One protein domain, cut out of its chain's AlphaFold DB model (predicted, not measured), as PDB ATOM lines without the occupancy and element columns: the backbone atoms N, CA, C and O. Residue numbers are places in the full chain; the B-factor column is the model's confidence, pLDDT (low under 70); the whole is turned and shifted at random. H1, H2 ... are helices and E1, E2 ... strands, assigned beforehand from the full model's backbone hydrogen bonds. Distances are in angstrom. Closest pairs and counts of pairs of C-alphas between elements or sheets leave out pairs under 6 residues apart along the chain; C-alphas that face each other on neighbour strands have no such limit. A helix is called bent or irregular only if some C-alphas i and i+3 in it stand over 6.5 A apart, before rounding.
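What this domain is: This is residues 27 to 147 of the 340 residues of an uncharacterized protein of Variovorax sp. OV700 (UniProt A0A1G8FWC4). The model is an open V of two helical arms: H1 and H3 side by side make one, the hairpin of H4 and H5 the other, and they come together near Cys 32, Cys 72 and Leu 119. H2 lies at the far end of the first arm and H6 packs on the first residues of H5, while residues 120 to 135 run back past H5 to H6. The printed part has 121 residues with six named helices and one named strand, in the order H1, H2, H3, E1, H4, H5, H6, and is mostly helix. It is only just compact, close to loose, with a radius of gyration of the C-alphas of 15.9 A and spans of 45 by 34 by 22 A.

Where its parts are: H1, residues 32 to 45, begins at C-alpha 32 (-23.573, -8.644, -13.792) and is 20.3 A long. H2 is residues 48 to 53, H3 residues 62 to 74 with 18.5 A, and E1 residues 78 to 80. H4, residues 81 to 95, measures 20.9 A, and H5, residues 103 to 119, 24.5 A. H6, residues 136 to 147, ends at C-alpha 147 (-16.493, -9.529, -32.254); it is irregular, with C-alphas 144 and 147 9.1 A apart.

How they stand to each other: H1, with residues 32 to 36 alone, touches H3 at a shallow tilt of 26 degrees, opposite ways; the closest C-alphas, of Cys 32 and Cys 72, are 5.9 A apart. H3 and H5 are close but not clearly touching, about perpendicular at 80 degrees, with C-alphas 72 and 119 closest at 6.8 A. H4 and H5, a helical hairpin, touch at a steep tilt of 41 degrees, C-alphas 88 and 113 closest at 6.1 A. H5 touches H6 with residues 103 to 107 alone, C-alphas 103 and 138 closest at 5.8 A. E1 pairs with no named strand, but residues 27 to 28 pair antiparallel with its residues 78 to 79. Every O i to N i+4 pair is within hydrogen-bond range in H2, H3, H4 and H5, against 9 of 10 in H1 and 7 of 8 in H6.

The domain as a whole: The C-alphas farthest apart, of Trp 48 and Glu 98, are 45.1 A apart. The printed part has no cut, and the link from H5 to H6 is long. Residues 44 to 50, of which 48 to 50 belong to H2, stand free. The mean pLDDT of the printed part is 73.5, with residues 42 to 64, 123 to 134 and 138 to 147 among those under 70.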
ATOM      1  N   LEU A  27     -35.915 -17.921 -16.986       89.00
ATOM      2  CA  LEU A  27     -34.475 -17.888 -16.757       89.00
ATOM      3  C   LEU A  27     -34.129 -16.643 -15.943       89.00
ATOM      4  O   LEU A  27     -34.594 -15.550 -16.268       89.00
ATOM      5  N   GLN A  28     -33.295 -16.797 -14.917       90.75
ATOM      6  CA  GLN A  28     -32.793 -15.671 -14.130       90.75
ATOM      7  C   GLN A  28     -31.489 -15.158 -14.737       90.75
ATOM      8  O   GLN A  28     -30.623 -15.943 -15.133       90.75
ATOM      9  N   LYS A  29     -31.366 -13.834 -14.844       91.12
ATOM     10  CA  LYS A  29     -30.122 -13.191 -15.262       91.12
ATOM     11  C   LYS A  29     -29.068 -13.398 -14.175       91.12
ATOM     12  O   LYS A  29     -29.357 -13.197 -12.996       91.12
ATOM     13  N   LYS A  30     -27.853 -13.757 -14.577       87.06
ATOM     14  CA  LYS A  30     -26.691 -13.803 -13.689       87.06
ATOM     15  C   LYS A  30     -26.407 -12.416 -13.135       87.06
ATOM     16  O   LYS A  30     -26.710 -11.399 -13.763       87.06
ATOM     17  N   ASP A  31     -25.777 -12.381 -11.969       87.88
ATOM     18  CA  ASP A  31     -25.275 -11.127 -11.433       87.88
ATOM     19  C   ASP A  31     -24.225 -10.538 -12.388       87.88
ATOM     20  O   ASP A  31     -23.198 -11.157 -12.681       87.88
ATOM     21  N   CYS A  32     -24.490  -9.335 -12.896       85.62
ATOM     22  CA  CYS A  32     -23.573  -8.644 -13.792       85.62
ATOM     23  C   CYS A  32     -22.244  -8.307 -13.097       85.62
ATOM     24  O   CYS A  32     -21.231  -8.160 -13.780       85.62
ATOM     25  N   GLU A  33     -22.222  -8.176 -11.765       83.69
ATOM     26  CA  GLU A  33     -20.979  -7.980 -11.010       83.69
ATOM     27  C   GLU A  33     -20.124  -9.245 -10.981       83.69
ATOM     28  O   GLU A  33     -18.899  -9.159 -11.072       83.69
ATOM     29  N   ARG A  34     -20.766 -10.416 -10.973       77.12
ATOM     30  CA  ARG A  34     -20.081 -11.708 -11.043       77.12
ATOM     31  C   ARG A  34     -19.362 -11.912 -12.379       77.12
ATOM     32  O   ARG A  34     -18.252 -12.420 -12.413       77.12
ATOM     33  N   ILE A  35     -19.916 -11.399 -13.479       69.31
ATOM     34  CA  ILE A  35     -19.216 -11.384 -14.780       69.31
ATOM     35  C   ILE A  35     -17.886 -10.609 -14.676       69.31
ATOM     36  O   ILE A  35     -16.884 -10.996 -15.271       69.31
ATOM     37  N   TRP A  36     -17.856  -9.529 -13.892       72.00
ATOM     38  CA  TRP A  36     -16.651  -8.730 -13.647       72.00
ATOM     39  C   TRP A  36     -15.668  -9.387 -12.675       72.00
ATOM     40  O   TRP A  36     -14.465  -9.121 -12.766       72.00
ATOM     41  N   SER A  37     -16.152 -10.177 -11.715       77.12
ATOM     42  CA  SER A  37     -15.274 -10.945 -10.830       77.12
ATOM     43  C   SER A  37     -14.611 -12.085 -11.588       77.12
ATOM     44  O   SER A  37     -13.398 -12.211 -11.495       77.12
ATOM     45  N   ASP A  38     -15.363 -12.819 -12.410       71.06
ATOM     46  CA  ASP A  38     -14.854 -13.971 -13.163       71.06
ATOM     47  C   ASP A  38     -13.745 -13.552 -14.149       71.06
ATOM     48  O   ASP A  38     -12.751 -14.256 -14.317       71.06
ATOM     49  N   VAL A  39     -13.861 -12.367 -14.764       69.62
ATOM     50  CA  VAL A  39     -12.809 -11.807 -15.636       69.62
ATOM     51  C   VAL A  39     -11.559 -11.423 -14.839       69.62
ATOM     52  O   VAL A  39     -10.451 -11.736 -15.269       69.62
ATOM     53  N   ARG A  40     -11.719 -10.778 -13.675       69.75
ATOM     54  CA  ARG A  40     -10.589 -10.398 -12.807       69.75
ATOM     55  C   ARG A  40      -9.901 -11.609 -12.179       69.75
ATOM     56  O   ARG A  40      -8.692 -11.592 -11.983       69.75
ATOM     57  N   GLU A  41     -10.661 -12.653 -11.873       72.81
ATOM     58  CA  GLU A  41     -10.142 -13.928 -11.387       72.81
ATOM     59  C   GLU A  41      -9.402 -14.684 -12.497       72.81
ATOM     60  O   GLU A  41      -8.308 -15.191 -12.276       72.81
ATOM     61  N   ALA A  42      -9.927 -14.688 -13.725       66.44
ATOM     62  CA  ALA A  42      -9.220 -15.241 -14.880       66.44
ATOM     63  C   ALA A  42      -7.921 -14.472 -15.196       66.44
ATOM     64  O   ALA A  42      -6.916 -15.084 -15.559       66.44
ATOM     65  N   GLU A  43      -7.928 -13.144 -15.038       64.38
ATOM     66  CA  GLU A  43      -6.747 -12.282 -15.166       64.38
ATOM     67  C   GLU A  43      -5.705 -12.561 -14.074       64.38
ATOM     68  O   GLU A  43      -4.513 -12.610 -14.367       64.38
ATOM     69  N   SER A  44      -6.129 -12.794 -12.829       68.56
ATOM     70  CA  SER A  44      -5.206 -13.082 -11.725       68.56
ATOM     71  C   SER A  44      -4.672 -14.521 -11.737       68.56
ATOM     72  O   SER A  44      -3.535 -14.750 -11.322       68.56
ATOM     73  N   ALA A  45      -5.453 -15.483 -12.239       67.94
ATOM     74  CA  ALA A  45      -5.074 -16.894 -12.322       67.94
ATOM     75  C   ALA A  45      -4.130 -17.204 -13.497       67.94
ATOM     76  O   ALA A  45      -3.292 -18.103 -13.403       67.94
ATOM     77  N   MET A  46      -4.235 -16.469 -14.609       53.88
ATOM     78  CA  MET A  46      -3.318 -16.591 -15.744       53.88
ATOM     79  C   MET A  46      -2.207 -15.555 -15.578       53.88
ATOM     80  O   MET A  46      -2.405 -14.388 -15.891       53.88
ATOM     81  N   GLY A  47      -1.032 -15.955 -15.078       58.69
ATOM     82  CA  GLY A  47       0.106 -15.037 -14.922       58.69
ATOM     83  C   GLY A  47       0.318 -14.156 -16.165       58.69
ATOM     84  O   GLY A  47       0.170 -14.634 -17.290       58.69
ATOM     85  N   TRP A  48       0.647 -12.874 -15.967       52.28
ATOM     86  CA  TRP A  48       0.507 -11.802 -16.973       52.28
ATOM     87  C   TRP A  48       1.043 -12.137 -18.383       52.28
ATOM     88  O   TRP A  48       0.433 -11.765 -19.381       52.28
ATOM     89  N   ILE A  49       2.141 -12.896 -18.489       50.03
ATOM     90  CA  ILE A  49       2.738 -13.327 -19.767       50.03
ATOM     91  C   ILE A  49       1.807 -14.278 -20.533       50.03
ATOM     92  O   ILE A  49       1.636 -14.151 -21.744       50.03
ATOM     93  N   GLN A  50       1.170 -15.216 -19.835       57.03
ATOM     94  CA  GLN A  50       0.241 -16.183 -20.419       57.03
ATOM     95  C   GLN A  50      -1.116 -15.543 -20.735       57.03
ATOM     96  O   GLN A  50      -1.771 -15.910 -21.718       57.03
ATOM     97  N   TRP A  51      -1.483 -14.525 -19.952       50.19
ATOM     98  CA  TRP A  51      -2.618 -13.653 -20.222       50.19
ATOM     99  C   TRP A  51      -2.406 -12.755 -21.447       50.19
ATOM    100  O   TRP A  51      -3.379 -12.444 -22.111       50.19
ATOM    101  N   ILE A  52      -1.183 -12.377 -21.829       50.00
ATOM    102  CA  ILE A  52      -0.949 -11.645 -23.093       50.00
ATOM    103  C   ILE A  52      -0.806 -12.605 -24.287       50.00
ATOM    104  O   ILE A  52      -1.274 -12.303 -25.378       50.00
ATOM    105  N   ALA A  53      -0.218 -13.789 -24.097       50.56
ATOM    106  CA  ALA A  53       0.149 -14.695 -25.195       50.56
ATOM    107  C   ALA A  53      -1.010 -15.497 -25.834       50.56
ATOM    108  O   ALA A  53      -0.812 -16.186 -26.836       50.56
ATOM    109  N   THR A  54      -2.216 -15.470 -25.269       54.47
ATOM    110  CA  THR A  54      -3.353 -16.277 -25.748       54.47
ATOM    111  C   THR A  54      -4.189 -15.500 -26.783       54.47
ATOM    112  O   THR A  54      -4.636 -14.394 -26.516       54.47
ATOM    113  N   LYS A  55      -4.404 -16.076 -27.976       40.53
ATOM    114  CA  LYS A  55      -4.818 -15.385 -29.224       40.53
ATOM    115  C   LYS A  55      -6.215 -14.734 -29.287       40.53
ATOM    116  O   LYS A  55      -6.513 -14.107 -30.300       40.53
ATOM    117  N   ASP A  56      -7.079 -14.868 -28.282       52.03
ATOM    118  CA  ASP A  56      -8.406 -14.224 -28.306       52.03
ATOM    119  C   ASP A  56      -8.380 -12.897 -27.529       52.03
ATOM    120  O   ASP A  56      -8.848 -12.783 -26.396       52.03
ATOM    121  N   GLU A  57      -7.754 -11.891 -28.145       54.00
ATOM    122  CA  GLU A  57      -7.493 -10.559 -27.569       54.00
ATOM    123  C   GLU A  57      -8.773  -9.763 -27.253       54.00
ATOM    124  O   GLU A  57      -8.764  -8.833 -26.448       54.00
ATOM    125  N   SER A  58      -9.905 -10.132 -27.855       56.69
ATOM    126  CA  SER A  58     -11.125  -9.319 -27.828       56.69
ATOM    127  C   SER A  58     -11.822  -9.250 -26.467       56.69
ATOM    128  O   SER A  58     -12.497  -8.268 -26.170       56.69
ATOM    129  N   TRP A  59     -11.650 -10.264 -25.617       53.84
ATOM    130  CA  TRP A  59     -12.278 -10.328 -24.292       53.84
ATOM    131  C   TRP A  59     -11.474  -9.581 -23.222       53.84
ATOM    132  O   TRP A  59     -11.946  -9.449 -22.095       53.84
ATOM    133  N   ARG A  60     -10.273  -9.099 -23.570       59.03
ATOM    134  CA  ARG A  60      -9.322  -8.445 -22.657       59.03
ATOM    135  C   ARG A  60      -9.321  -6.934 -22.743       59.03
ATOM    136  O   ARG A  60      -8.768  -6.287 -21.861       59.03
ATOM    137  N   ASP A  61      -9.917  -6.367 -23.789       64.81
ATOM    138  CA  ASP A  61     -10.035  -4.921 -23.903       64.81
ATOM    139  C   ASP A  61     -10.972  -4.407 -22.789       64.81
ATOM    140  O   ASP A  61     -12.156  -4.772 -22.769       64.81
ATOM    141  N   PRO A  62     -10.491  -3.543 -21.869       67.88
ATOM    142  CA  PRO A  62     -11.324  -2.950 -20.824       67.88
ATOM    143  C   PRO A  62     -12.581  -2.265 -21.370       67.88
ATOM    144  O   PRO A  62     -13.607  -2.218 -20.689       67.88
ATOM    145  N   TRP A  63     -12.541  -1.766 -22.610       65.50
ATOM    146  CA  TRP A  63     -13.712  -1.220 -23.287       65.50
ATOM    147  C   TRP A  63     -14.734  -2.285 -23.650       65.50
ATOM    148  O   TRP A  63     -15.923  -2.058 -23.440       65.50
ATOM    149  N   VAL A  64     -14.300  -3.445 -24.148       68.25
ATOM    150  CA  VAL A  64     -15.197  -4.562 -24.472       68.25
ATOM    151  C   VAL A  64     -15.810  -5.136 -23.196       68.25
ATOM    152  O   VAL A  64     -17.013  -5.400 -23.160       68.25
ATOM    153  N   ILE A  65     -15.024  -5.253 -22.125       71.81
ATOM    154  CA  ILE A  65     -15.507  -5.693 -20.808       71.81
ATOM    155  C   ILE A  65     -16.545  -4.704 -20.263       71.81
ATOM    156  O   ILE A  65     -17.646  -5.102 -19.876       71.81
ATOM    157  N   ASN A  66     -16.242  -3.402 -20.279       75.44
ATOM    158  CA  ASN A  66     -17.187  -2.381 -19.834       75.44
ATOM    159  C   ASN A  66     -18.447  -2.353 -20.714       75.44
ATOM    160  O   ASN A  66     -19.551  -2.270 -20.184       75.44
ATOM    161  N   ALA A  67     -18.317  -2.483 -22.036       74.56
ATOM    162  CA  ALA A  67     -19.456  -2.549 -22.950       74.56
ATOM    163  C   ALA A  67     -20.368  -3.744 -22.635       74.56
ATOM    164  O   ALA A  67     -21.575  -3.559 -22.493       74.56
ATOM    165  N   ARG A  68     -19.800  -4.939 -22.422       73.56
ATOM    166  CA  ARG A  68     -20.544  -6.145 -22.009       73.56
ATOM    167  C   ARG A  68     -21.210  -5.991 -20.646       73.56
ATOM    168  O   ARG A  68     -22.311  -6.489 -20.435       73.56
ATOM    169  N   TYR A  69     -20.573  -5.282 -19.720       81.25
ATOM    170  CA  TYR A  69     -21.166  -4.985 -18.421       81.25
ATOM    171  C   TYR A  69     -22.362  -4.034 -18.534       81.25
ATOM    172  O   TYR A  69     -23.426  -4.311 -17.977       81.25
ATOM    173  N   GLN A  70     -22.221  -2.938 -19.290       81.06
ATOM    174  CA  GLN A  70     -23.340  -2.029 -19.557       81.06
ATOM    175  C   GLN A  70     -24.467  -2.744 -20.301       81.06
ATOM    176  O   GLN A  70     -25.641  -2.535 -20.004       81.06
ATOM    177  N   GLU A  71     -24.115  -3.639 -21.216       77.31
ATOM    178  CA  GLU A  71     -25.065  -4.492 -21.904       77.31
ATOM    179  C   GLU A  71     -25.797  -5.419 -20.928       77.31
ATOM    180  O   GLU A  71     -27.021  -5.384 -20.886       77.31
ATOM    181  N   CYS A  72     -25.103  -6.159 -20.059       85.00
ATOM    182  CA  CYS A  72     -25.740  -6.997 -19.035       85.00
ATOM    183  C   CYS A  72     -26.760  -6.212 -18.191       85.00
ATOM    184  O   CYS A  72     -27.841  -6.721 -17.878       85.00
ATOM    185  N   LYS A  73     -26.473  -4.943 -17.867       86.06
ATOM    186  CA  LYS A  73     -27.409  -4.068 -17.141       86.06
ATOM    187  C   LYS A  73     -28.688  -3.755 -17.917       86.06
ATOM    188  O   LYS A  73     -29.735  -3.627 -17.293       86.06
ATOM    189  N   GLN A  74     -28.614  -3.658 -19.242       85.62
ATOM    190  CA  GLN A  74     -29.761  -3.351 -20.103       85.62
ATOM    191  C   GLN A  74     -30.681  -4.557 -20.336       85.62
ATOM    192  O   GLN A  74     -31.839  -4.380 -20.708       85.62
ATOM    193  N   TRP A  75     -30.195  -5.781 -20.114       86.38
ATOM    194  CA  TRP A  75     -30.995  -6.992 -20.288       86.38
ATOM    195  C   TRP A  75     -31.984  -7.210 -19.132       86.38
ATOM    196  O   TRP A  75     -31.657  -6.907 -17.974       86.38
ATOM    197  N   PRO A  76     -33.179  -7.767 -19.409       88.19
ATOM    198  CA  PRO A  76     -34.196  -7.979 -18.386       88.19
ATOM    199  C   PRO A  76     -33.698  -8.954 -17.315       88.19
ATOM    200  O   PRO A  76     -32.944  -9.882 -17.605       88.19
ATOM    201  N   SER A  77     -34.123  -8.760 -16.065       88.69
ATOM    202  CA  SER A  77     -33.762  -9.657 -14.954       88.69
ATOM    203  C   SER A  77     -34.237 -11.093 -15.176       88.69
ATOM    204  O   SER A  77     -33.626 -12.025 -14.659       88.69
ATOM    205  N   GLN A  78     -35.296 -11.267 -15.971       89.25
ATOM    206  CA  GLN A  78     -35.861 -12.559 -16.322       89.25
ATOM    207  C   GLN A  78     -36.101 -12.663 -17.825       89.25
ATOM    208  O   GLN A  78     -36.517 -11.700 -18.469       89.25
ATOM    209  N   LEU A  79     -35.865 -13.850 -18.376       89.88
ATOM    210  CA  LEU A  79     -36.146 -14.174 -19.770       89.88
ATOM    211  C   LEU A  79     -36.991 -15.443 -19.832       89.88
ATOM    212  O   LEU A  79     -36.704 -16.418 -19.150       89.88
ATOM    213  N   GLU A  80     -38.028 -15.444 -20.659       88.31
ATOM    214  CA  GLU A  80     -38.865 -16.624 -20.859       88.31
ATOM    215  C   GLU A  80     -38.046 -17.770 -21.481       88.31
ATOM    216  O   GLU A  80     -37.500 -17.626 -22.579       88.31
ATOM    217  N   GLU A  81     -37.970 -18.919 -20.802       88.25
ATOM    218  CA  GLU A  81     -37.151 -20.061 -21.236       88.25
ATOM    219  C   GLU A  81     -37.580 -20.569 -22.618       88.25
ATOM    220  O   GLU A  81     -36.738 -20.953 -23.427       88.25
ATOM    221  N   ALA A  82     -38.873 -20.489 -22.942       86.25
ATOM    222  CA  ALA A  82     -39.404 -20.904 -24.237       86.25
ATOM    223  C   ALA A  82     -38.770 -20.148 -25.421       86.25
ATOM    224  O   ALA A  82     -38.558 -20.740 -26.481       86.25
ATOM    225  N   LYS A  83     -38.424 -18.862 -25.253       84.94
ATOM    226  CA  LYS A  83     -37.777 -18.058 -26.307       84.94
ATOM    227  C   LYS A  83     -36.349 -18.523 -26.566       84.94
ATOM    228  O   LYS A  83     -35.940 -18.649 -27.719       84.94
ATOM    229  N   TYR A  84     -35.616 -18.816 -25.495       87.69
ATOM    230  CA  TYR A  84     -34.270 -19.374 -25.579       87.69
ATOM    231  C   TYR A  84     -34.283 -20.775 -26.198       87.69
ATOM    232  O   TYR A  84     -33.556 -21.025 -27.156       87.69
ATOM    233  N   THR A  85     -35.149 -21.660 -25.701       87.06
ATOM    234  CA  THR A  85     -35.275 -23.038 -26.192       87.06
ATOM    235  C   THR A  85     -35.624 -23.065 -27.674       87.06
ATOM    236  O   THR A  85     -34.956 -23.758 -28.428       87.06
ATOM    237  N   ARG A  86     -36.562 -22.227 -28.136       89.62
ATOM    238  CA  ARG A  86     -36.897 -22.127 -29.565       89.62
ATOM    239  C   ARG A  86     -35.697 -21.724 -30.423       89.62
ATOM    240  O   ARG A  86     -35.447 -22.362 -31.439       89.62
ATOM    241  N   ALA A  87     -34.957 -20.689 -30.021       88.19
ATOM    242  CA  ALA A  87     -33.777 -20.234 -30.760       88.19
ATOM    243  C   ALA A  87     -32.672 -21.304 -30.786       88.19
ATOM    244  O   ALA A  87     -32.045 -21.539 -31.817       88.19
ATOM    245  N   ARG A  88     -32.465 -21.991 -29.659       90.38
ATOM    246  CA  ARG A  88     -31.517 -23.103 -29.550       90.38
ATOM    247  C   ARG A  88     -31.923 -24.280 -30.434       90.38
ATOM    248  O   ARG A  88     -31.079 -24.829 -31.128       90.38
ATOM    249  N   ASP A  89     -33.196 -24.656 -30.428       91.00
ATOM    250  CA  ASP A  89     -33.695 -25.791 -31.201       91.00
ATOM    251  C   ASP A  89     -33.656 -25.491 -32.711       91.00
ATOM    252  O   ASP A  89     -33.306 -26.368 -33.495       91.00
ATOM    253  N   GLN A  90     -33.900 -24.238 -33.124       90.12
ATOM    254  CA  GLN A  90     -33.668 -23.782 -34.503       90.12
ATOM    255  C   GLN A  90     -32.198 -23.909 -34.912       90.12
ATOM    256  O   GLN A  90     -31.910 -24.371 -36.014       90.12
ATOM    257  N   LEU A  91     -31.267 -23.533 -34.028       89.56
ATOM    258  CA  LEU A  91     -29.836 -23.662 -34.293       89.56
ATOM    259  C   LEU A  91     -29.415 -25.135 -34.405       89.56
ATOM    260  O   LEU A  91     -28.663 -25.485 -35.305       89.56
ATOM    261  N   ILE A  92     -29.945 -26.008 -33.541       88.81
ATOM    262  CA  ILE A  92     -29.703 -27.458 -33.610       88.81
ATOM    263  C   ILE A  92     -30.254 -28.041 -34.917       88.81
ATOM    264  O   ILE A  92     -29.579 -28.845 -35.554       88.81
ATOM    265  N   ALA A  93     -31.463 -27.646 -35.323       90.06
ATOM    266  CA  ALA A  93     -32.056 -28.090 -36.581       90.06
ATOM    267  C   ALA A  93     -31.230 -27.615 -37.789       90.06
ATOM    268  O   ALA A  93     -31.003 -28.387 -38.718       90.06
ATOM    269  N   TYR A  94     -30.725 -26.378 -37.759       91.50
ATOM    270  CA  TYR A  94     -29.811 -25.861 -38.779       91.50
ATOM    271  C   TYR A  94     -28.510 -26.670 -38.845       91.50
ATOM    272  O   TYR A  94     -28.139 -27.141 -39.916       91.50
ATOM    273  N   ASP A  95     -27.874 -26.927 -37.698       86.38
ATOM    274  CA  ASP A  95     -26.617 -27.685 -37.615       86.38
ATOM    275  C   ASP A  95     -26.765 -29.142 -38.092       86.38
ATOM    276  O   ASP A  95     -25.793 -29.771 -38.512       86.38
ATOM    277  N   ARG A  96     -27.986 -29.690 -38.056       91.06
ATOM    278  CA  ARG A  96     -28.326 -31.014 -38.604       91.06
ATOM    279  C   ARG A  96     -28.726 -30.992 -40.082       91.06
ATOM    280  O   ARG A  96     -28.959 -32.054 -40.652       91.06
ATOM    281  N   GLY A  97     -28.834 -29.815 -40.698       92.81
ATOM    282  CA  GLY A  97     -29.358 -29.650 -42.056       92.81
ATOM    283  C   GLY A  97     -30.875 -29.845 -42.174       92.81
ATOM    284  O   GLY A  97     -31.392 -29.976 -43.280       92.81
ATOM    285  N   GLU A  98     -31.599 -29.866 -41.052       94.81
ATOM    286  CA  GLU A  98     -33.064 -29.998 -40.989       94.81
ATOM    287  C   GLU A  98     -33.773 -28.648 -41.209       94.81
ATOM    288  O   GLU A  98     -34.948 -28.609 -41.573       94.81
ATOM    289  N   LEU A  99     -33.060 -27.535 -41.003       94.25
ATOM    290  CA  LEU A  99     -33.548 -26.174 -41.213       94.25
ATOM    291  C   LEU A  99     -32.610 -25.422 -42.161       94.25
ATOM    292  O   LEU A  99     -31.423 -25.286 -41.883       94.25
ATOM    293  N   ALA A 100     -33.147 -24.880 -43.253       93.94
ATOM    294  CA  ALA A 100     -32.393 -24.002 -44.141       93.94
ATOM    295  C   ALA A 100     -32.410 -22.566 -43.594       93.94
ATOM    296  O   ALA A 100     -33.445 -21.898 -43.630       93.94
ATOM    297  N   LEU A 101     -31.267 -22.095 -43.097       90.56
ATOM    298  CA  LEU A 101     -31.030 -20.688 -42.765       90.56
ATOM    299  C   LEU A 101     -30.018 -20.099 -43.746       90.56
ATOM    300  O   LEU A 101     -29.163 -20.813 -44.274       90.56
ATOM    301  N   SER A 102     -30.099 -18.790 -43.982       91.12
ATOM    302  CA  SER A 102     -28.989 -18.092 -44.626       91.12
ATOM    303  C   SER A 102     -27.767 -18.107 -43.696       91.12
ATOM    304  O   SER A 102     -27.911 -18.171 -42.474       91.12
ATOM    305  N   ALA A 103     -26.558 -18.016 -44.257       83.06
ATOM    306  CA  ALA A 103     -25.334 -17.949 -43.451       83.06
ATOM    307  C   ALA A 103     -25.351 -16.755 -42.476       83.06
ATOM    308  O   ALA A 103     -24.833 -16.843 -41.366       83.06
ATOM    309  N   GLU A 104     -25.981 -15.646 -42.869       81.94
ATOM    310  CA  GLU A 104     -26.151 -14.480 -42.006       81.94
ATOM    311  C   GLU A 104     -27.108 -14.773 -40.843       81.94
ATOM    312  O   GLU A 104     -26.750 -14.544 -39.687       81.94
ATOM    313  N   ASP A 105     -28.282 -15.350 -41.117       86.06
ATOM    314  CA  ASP A 105     -29.262 -15.705 -40.082       86.06
ATOM    315  C   ASP A 105     -28.697 -16.735 -39.095       86.06
ATOM    316  O   ASP A 105     -28.928 -16.631 -37.890       86.06
ATOM    317  N   ALA A 106     -27.920 -17.705 -39.581       86.06
ATOM    318  CA  ALA A 106     -27.261 -18.707 -38.748       86.06
ATOM    319  C   ALA A 106     -26.235 -18.078 -37.790       86.06
ATOM    320  O   ALA A 106     -26.229 -18.378 -36.591       86.06
ATOM    321  N   VAL A 107     -25.405 -17.154 -38.291       82.06
ATOM    322  CA  VAL A 107     -24.441 -16.403 -37.473       82.06
ATOM    323  C   VAL A 107     -25.162 -15.550 -36.424       82.06
ATOM    324  O   VAL A 107     -24.770 -15.552 -35.252       82.06
ATOM    325  N   GLN A 108     -26.245 -14.867 -36.803       82.25
ATOM    326  CA  GLN A 108     -27.041 -14.056 -35.878       82.25
ATOM    327  C   GLN A 108     -27.723 -14.909 -34.799       82.25
ATOM    328  O   GLN A 108     -27.652 -14.580 -33.611       82.25
ATOM    329  N   LEU A 109     -28.332 -16.033 -35.189       86.69
ATOM    330  CA  LEU A 109     -29.004 -16.959 -34.279       86.69
ATOM    331  C   LEU A 109     -28.020 -17.559 -33.268       86.69
ATOM    332  O   LEU A 109     -28.288 -17.567 -32.065       86.69
ATOM    333  N   ARG A 110     -26.842 -17.990 -33.733       88.12
ATOM    334  CA  ARG A 110     -25.769 -18.505 -32.873       88.12
ATOM    335  C   ARG A 110     -25.263 -17.443 -31.898       88.12
ATOM    336  O   ARG A 110     -25.096 -17.732 -30.712       88.12
ATOM    337  N   GLY A 111     -25.076 -16.208 -32.369       82.88
ATOM    338  CA  GLY A 111     -24.721 -15.067 -31.524       82.88
ATOM    339  C   GLY A 111     -25.748 -14.820 -30.413       82.88
ATOM    340  O   GLY A 111     -25.371 -14.656 -29.252       82.88
ATOM    341  N   ALA A 112     -27.041 -14.868 -30.740       83.62
ATOM    342  CA  ALA A 112     -28.124 -14.692 -29.775       83.62
ATOM    343  C   ALA A 112     -28.169 -15.814 -28.720       83.62
ATOM    344  O   ALA A 112     -28.272 -15.524 -27.526       83.62
ATOM    345  N   VAL A 113     -28.042 -17.081 -29.135       86.75
ATOM    346  CA  VAL A 113     -28.023 -18.240 -28.222       86.75
ATOM    347  C   VAL A 113     -26.842 -18.151 -27.254       86.75
ATOM    348  O   VAL A 113     -27.038 -18.225 -26.039       86.75
ATOM    349  N   ASN A 114     -25.633 -17.902 -27.770       83.44
ATOM    350  CA  ASN A 114     -24.427 -17.755 -26.952       83.44
ATOM    351  C   ASN A 114     -24.554 -16.599 -25.949       83.44
ATOM    352  O   ASN A 114     -24.148 -16.717 -24.792       83.44
ATOM    353  N   LYS A 115     -25.158 -15.485 -26.373       84.12
ATOM    354  CA  LYS A 115     -25.376 -14.317 -25.519       84.12
ATOM    355  C   LYS A 115     -26.315 -14.626 -24.359       84.12
ATOM    356  O   LYS A 115     -25.957 -14.355 -23.213       84.12
ATOM    357  N   VAL A 116     -27.465 -15.252 -24.622       85.44
ATOM    358  CA  VAL A 116     -28.402 -15.658 -23.560       85.44
ATOM    359  C   VAL A 116     -27.733 -16.636 -22.595       85.44
ATOM    360  O   VAL A 116     -27.819 -16.457 -21.385       85.44
ATOM    361  N   GLN A 117     -26.988 -17.613 -23.106       84.81
ATOM    362  CA  GLN A 117     -26.264 -18.567 -22.267       84.81
ATOM    363  C   GLN A 117     -25.189 -17.905 -21.383       84.81
ATOM    364  O   GLN A 117     -24.954 -18.329 -20.248       84.81
ATOM    365  N   SER A 118     -24.536 -16.852 -21.882       80.38
ATOM    366  CA  SER A 118     -23.550 -16.099 -21.102       80.38
ATOM    367  C   SER A 118     -24.196 -15.276 -19.982       80.38
ATOM    368  O   SER A 118     -23.640 -15.209 -18.888       80.38
ATOM    369  N   LEU A 119     -25.387 -14.716 -20.227       82.69
ATOM    370  CA  LEU A 119     -26.053 -13.772 -19.325       82.69
ATOM    371  C   LEU A 119     -27.038 -14.421 -18.346       82.69
ATOM    372  O   LEU A 119     -27.339 -13.811 -17.326       82.69
ATOM    373  N   TYR A 120     -27.554 -15.619 -18.628       87.44
ATOM    374  CA  TYR A 120     -28.609 -16.256 -17.833       87.44
ATOM    375  C   TYR A 120     -28.182 -17.624 -17.294       87.44
ATOM    376  O   TYR A 120     -27.383 -18.337 -17.908       87.44
ATOM    377  N   ASP A 121     -28.734 -18.003 -16.142       77.19
ATOM    378  CA  ASP A 121     -28.551 -19.331 -15.555       77.19
ATOM    379  C   ASP A 121     -29.412 -20.358 -16.296       77.19
ATOM    380  O   ASP A 121     -30.580 -20.592 -15.984       77.19
ATOM    381  N   VAL A 122     -28.824 -20.962 -17.325       76.44
ATOM    382  CA  VAL A 122     -29.439 -22.052 -18.086       76.44
ATOM    383  C   VAL A 122     -29.075 -23.398 -17.459       76.44
ATOM    384  O   VAL A 122     -27.908 -23.675 -17.191       76.44
ATOM    385  N   SER A 123     -30.070 -24.264 -17.234       55.50
ATOM    386  CA  SER A 123     -29.911 -25.522 -16.479       55.50
ATOM    387  C   SER A 123     -29.030 -26.590 -17.146       55.50
ATOM    388  O   SER A 123     -28.805 -27.648 -16.568       55.50
ATOM    389  N   ALA A 124     -28.502 -26.324 -18.340       50.88
ATOM    390  CA  ALA A 124     -27.431 -27.099 -18.948       50.88
ATOM    391  C   ALA A 124     -26.627 -26.179 -19.878       50.88
ATOM    392  O   ALA A 124     -27.223 -25.570 -20.774       50.88
ATOM    393  N   PRO A 125     -25.296 -26.057 -19.710       52.91
ATOM    394  CA  PRO A 125     -24.486 -25.368 -20.696       52.91
ATOM    395  C   PRO A 125     -24.573 -26.148 -22.013       52.91
ATOM    396  O   PRO A 125     -24.188 -27.316 -22.079       52.91
ATOM    397  N   TYR A 126     -25.063 -25.507 -23.076       42.94
ATOM    398  CA  TYR A 126     -24.749 -25.962 -24.425       42.94
ATOM    399  C   TYR A 126     -23.224 -25.923 -24.521       42.94
ATOM    400  O   TYR A 126     -22.630 -24.873 -24.256       42.94
ATOM    401  N   LYS A 127     -22.564 -27.058 -24.779       46.66
ATOM    402  CA  LYS A 127     -21.112 -27.043 -24.983       46.66
ATOM    403  C   LYS A 127     -20.864 -26.046 -26.105       46.66
ATOM    404  O   LYS A 127     -21.382 -26.247 -27.199       46.66
ATOM    405  N   THR A 128     -20.152 -24.959 -25.812       50.12
ATOM    406  CA  THR A 128     -19.754 -23.973 -26.817       50.12
ATOM    407  C   THR A 128     -19.096 -24.746 -27.946       50.12
ATOM    408  O   THR A 128     -18.022 -25.316 -27.751       50.12
ATOM    409  N   MET A 129     -19.793 -24.869 -29.075       48.56
ATOM    410  CA  MET A 129     -19.261 -25.581 -30.223       48.56
ATOM    411  C   MET A 129     -18.061 -24.780 -30.734       48.56
ATOM    412  O   MET A 129     -18.218 -23.578 -30.973       48.56
ATOM    413  N   PRO A 130     -16.875 -25.401 -30.853       50.91
ATOM    414  CA  PRO A 130     -15.699 -24.763 -31.430       50.91
ATOM    415  C   PRO A 130     -16.024 -24.094 -32.770       50.91
ATOM    416  O   PRO A 130     -16.892 -24.565 -33.509       50.91
ATOM    417  N   ALA A 131     -15.297 -23.026 -33.113       52.03
ATOM    418  CA  ALA A 131     -15.392 -22.363 -34.422       52.03
ATOM    419  C   ALA A 131     -15.224 -23.343 -35.607       52.03
ATOM    420  O   ALA A 131     -15.645 -23.066 -36.726       52.03
ATOM    421  N   ASP A 132     -14.651 -24.511 -35.334       48.56
ATOM    422  CA  ASP A 132     -14.412 -25.639 -36.226       48.56
ATOM    423  C   ASP A 132     -15.701 -26.226 -36.840       48.56
ATOM    424  O   ASP A 132     -15.632 -26.871 -37.884       48.56
ATOM    425  N   TYR A 133     -16.870 -25.979 -36.232       55.25
ATOM    426  CA  TYR A 133     -18.181 -26.436 -36.722       55.25
ATOM    427  C   TYR A 133     -18.873 -25.449 -37.675       55.25
ATOM    428  O   TYR A 133     -19.939 -25.752 -38.201       55.25
ATOM    429  N   MET A 134     -18.291 -24.271 -37.906       66.38
ATOM    430  CA  MET A 134     -18.819 -23.296 -38.863       66.38
ATOM    431  C   MET A 134     -18.359 -23.633 -40.289       66.38
ATOM    432  O   MET A 134     -17.202 -24.005 -40.525       66.38
ATOM    433  N   SER A 135     -19.227 -23.437 -41.277       72.44
ATOM    434  CA  SER A 135     -18.818 -23.438 -42.685       72.44
ATOM    435  C   SER A 135     -17.802 -22.311 -42.952       72.44
ATOM    436  O   SER A 135     -17.754 -21.316 -42.226       72.44
ATOM    437  N   GLU A 136     -16.941 -22.439 -43.969       71.25
ATOM    438  CA  GLU A 136     -15.974 -21.372 -44.302       71.25
ATOM    439  C   GLU A 136     -16.632 -20.007 -44.586       71.25
ATOM    440  O   GLU A 136     -16.109 -19.003 -44.104       71.25
ATOM    441  N   PRO A 137     -17.791 -19.921 -45.272       71.44
ATOM    442  CA  PRO A 137     -18.517 -18.660 -45.415       71.44
ATOM    443  C   PRO A 137     -18.943 -18.046 -44.076       71.44
ATOM    444  O   PRO A 137     -18.816 -16.838 -43.895       71.44
ATOM    445  N   GLU A 138     -19.401 -18.855 -43.119       66.38
ATOM    446  CA  GLU A 138     -19.763 -18.382 -41.776       66.38
ATOM    447  C   GLU A 138     -18.534 -17.954 -40.977       66.38
ATOM    448  O   GLU A 138     -18.582 -16.936 -40.293       66.38
ATOM    449  N   ARG A 139     -17.415 -18.681 -41.094       68.31
ATOM    450  CA  ARG A 139     -16.144 -18.284 -40.473       68.31
ATOM    451  C   ARG A 139     -15.634 -16.978 -41.048       68.31
ATOM    452  O   ARG A 139     -15.186 -16.125 -40.293       68.31
ATOM    453  N   GLU A 140     -15.708 -16.804 -42.359       63.28
ATOM    454  CA  GLU A 140     -15.298 -15.571 -43.018       63.28
ATOM    455  C   GLU A 140     -16.225 -14.406 -42.653       63.28
ATOM    456  O   GLU A 140     -15.734 -13.321 -42.357       63.28
ATOM    457  N   LEU A 141     -17.542 -14.626 -42.581       60.69
ATOM    458  CA  LEU A 141     -18.491 -13.634 -42.068       60.69
ATOM    459  C   LEU A 141     -18.185 -13.276 -40.614       60.69
ATOM    460  O   LEU A 141     -18.079 -12.095 -40.315       60.69
ATOM    461  N   PHE A 142     -17.953 -14.266 -39.750       57.19
ATOM    462  CA  PHE A 142     -17.597 -14.082 -38.342       57.19
ATOM    463  C   PHE A 142     -16.270 -13.320 -38.170       57.19
ATOM    464  O   PHE A 142     -16.173 -12.408 -37.344       57.19
ATOM    465  N   ARG A 143     -15.255 -13.632 -38.990       60.50
ATOM    466  CA  ARG A 143     -13.971 -12.909 -39.047       60.50
ATOM    467  C   ARG A 143     -14.158 -11.469 -39.531       60.50
ATOM    468  O   ARG A 143     -13.639 -10.553 -38.899       60.50
ATOM    469  N   ARG A 144     -14.912 -11.256 -40.617       52.91
ATOM    470  CA  ARG A 144     -15.187  -9.929 -41.203       52.91
ATOM    471  C   ARG A 144     -16.030  -9.049 -40.296       52.91
ATOM    472  O   ARG A 144     -15.795  -7.847 -40.224       52.91
ATOM    473  N   SER A 145     -16.992  -9.635 -39.595       50.19
ATOM    474  CA  SER A 145     -17.790  -8.925 -38.604       50.19
ATOM    475  C   SER A 145     -16.997  -8.613 -37.340       50.19
ATOM    476  O   SER A 145     -17.415  -7.754 -36.564       50.19
ATOM    477  N   GLY A 146     -15.875  -9.308 -37.108       42.69
ATOM    478  CA  GLY A 146     -15.173  -9.324 -35.831       42.69
ATOM    479  C   GLY A 146     -16.123  -9.629 -34.668       42.69
ATOM    480  O   GLY A 146     -17.323  -9.852 -34.831       42.69
ATOM    481  N   ASN A 147     -15.634  -9.518 -33.441       46.84
ATOM    482  CA  ASN A 147     -16.493  -9.529 -32.254       46.84
ATOM    483  C   ASN A 147     -17.449  -8.305 -32.165       46.84
ATOM    484  O   ASN A 147     -18.029  -8.048 -31.112       46.84
TER     485      ASN A 147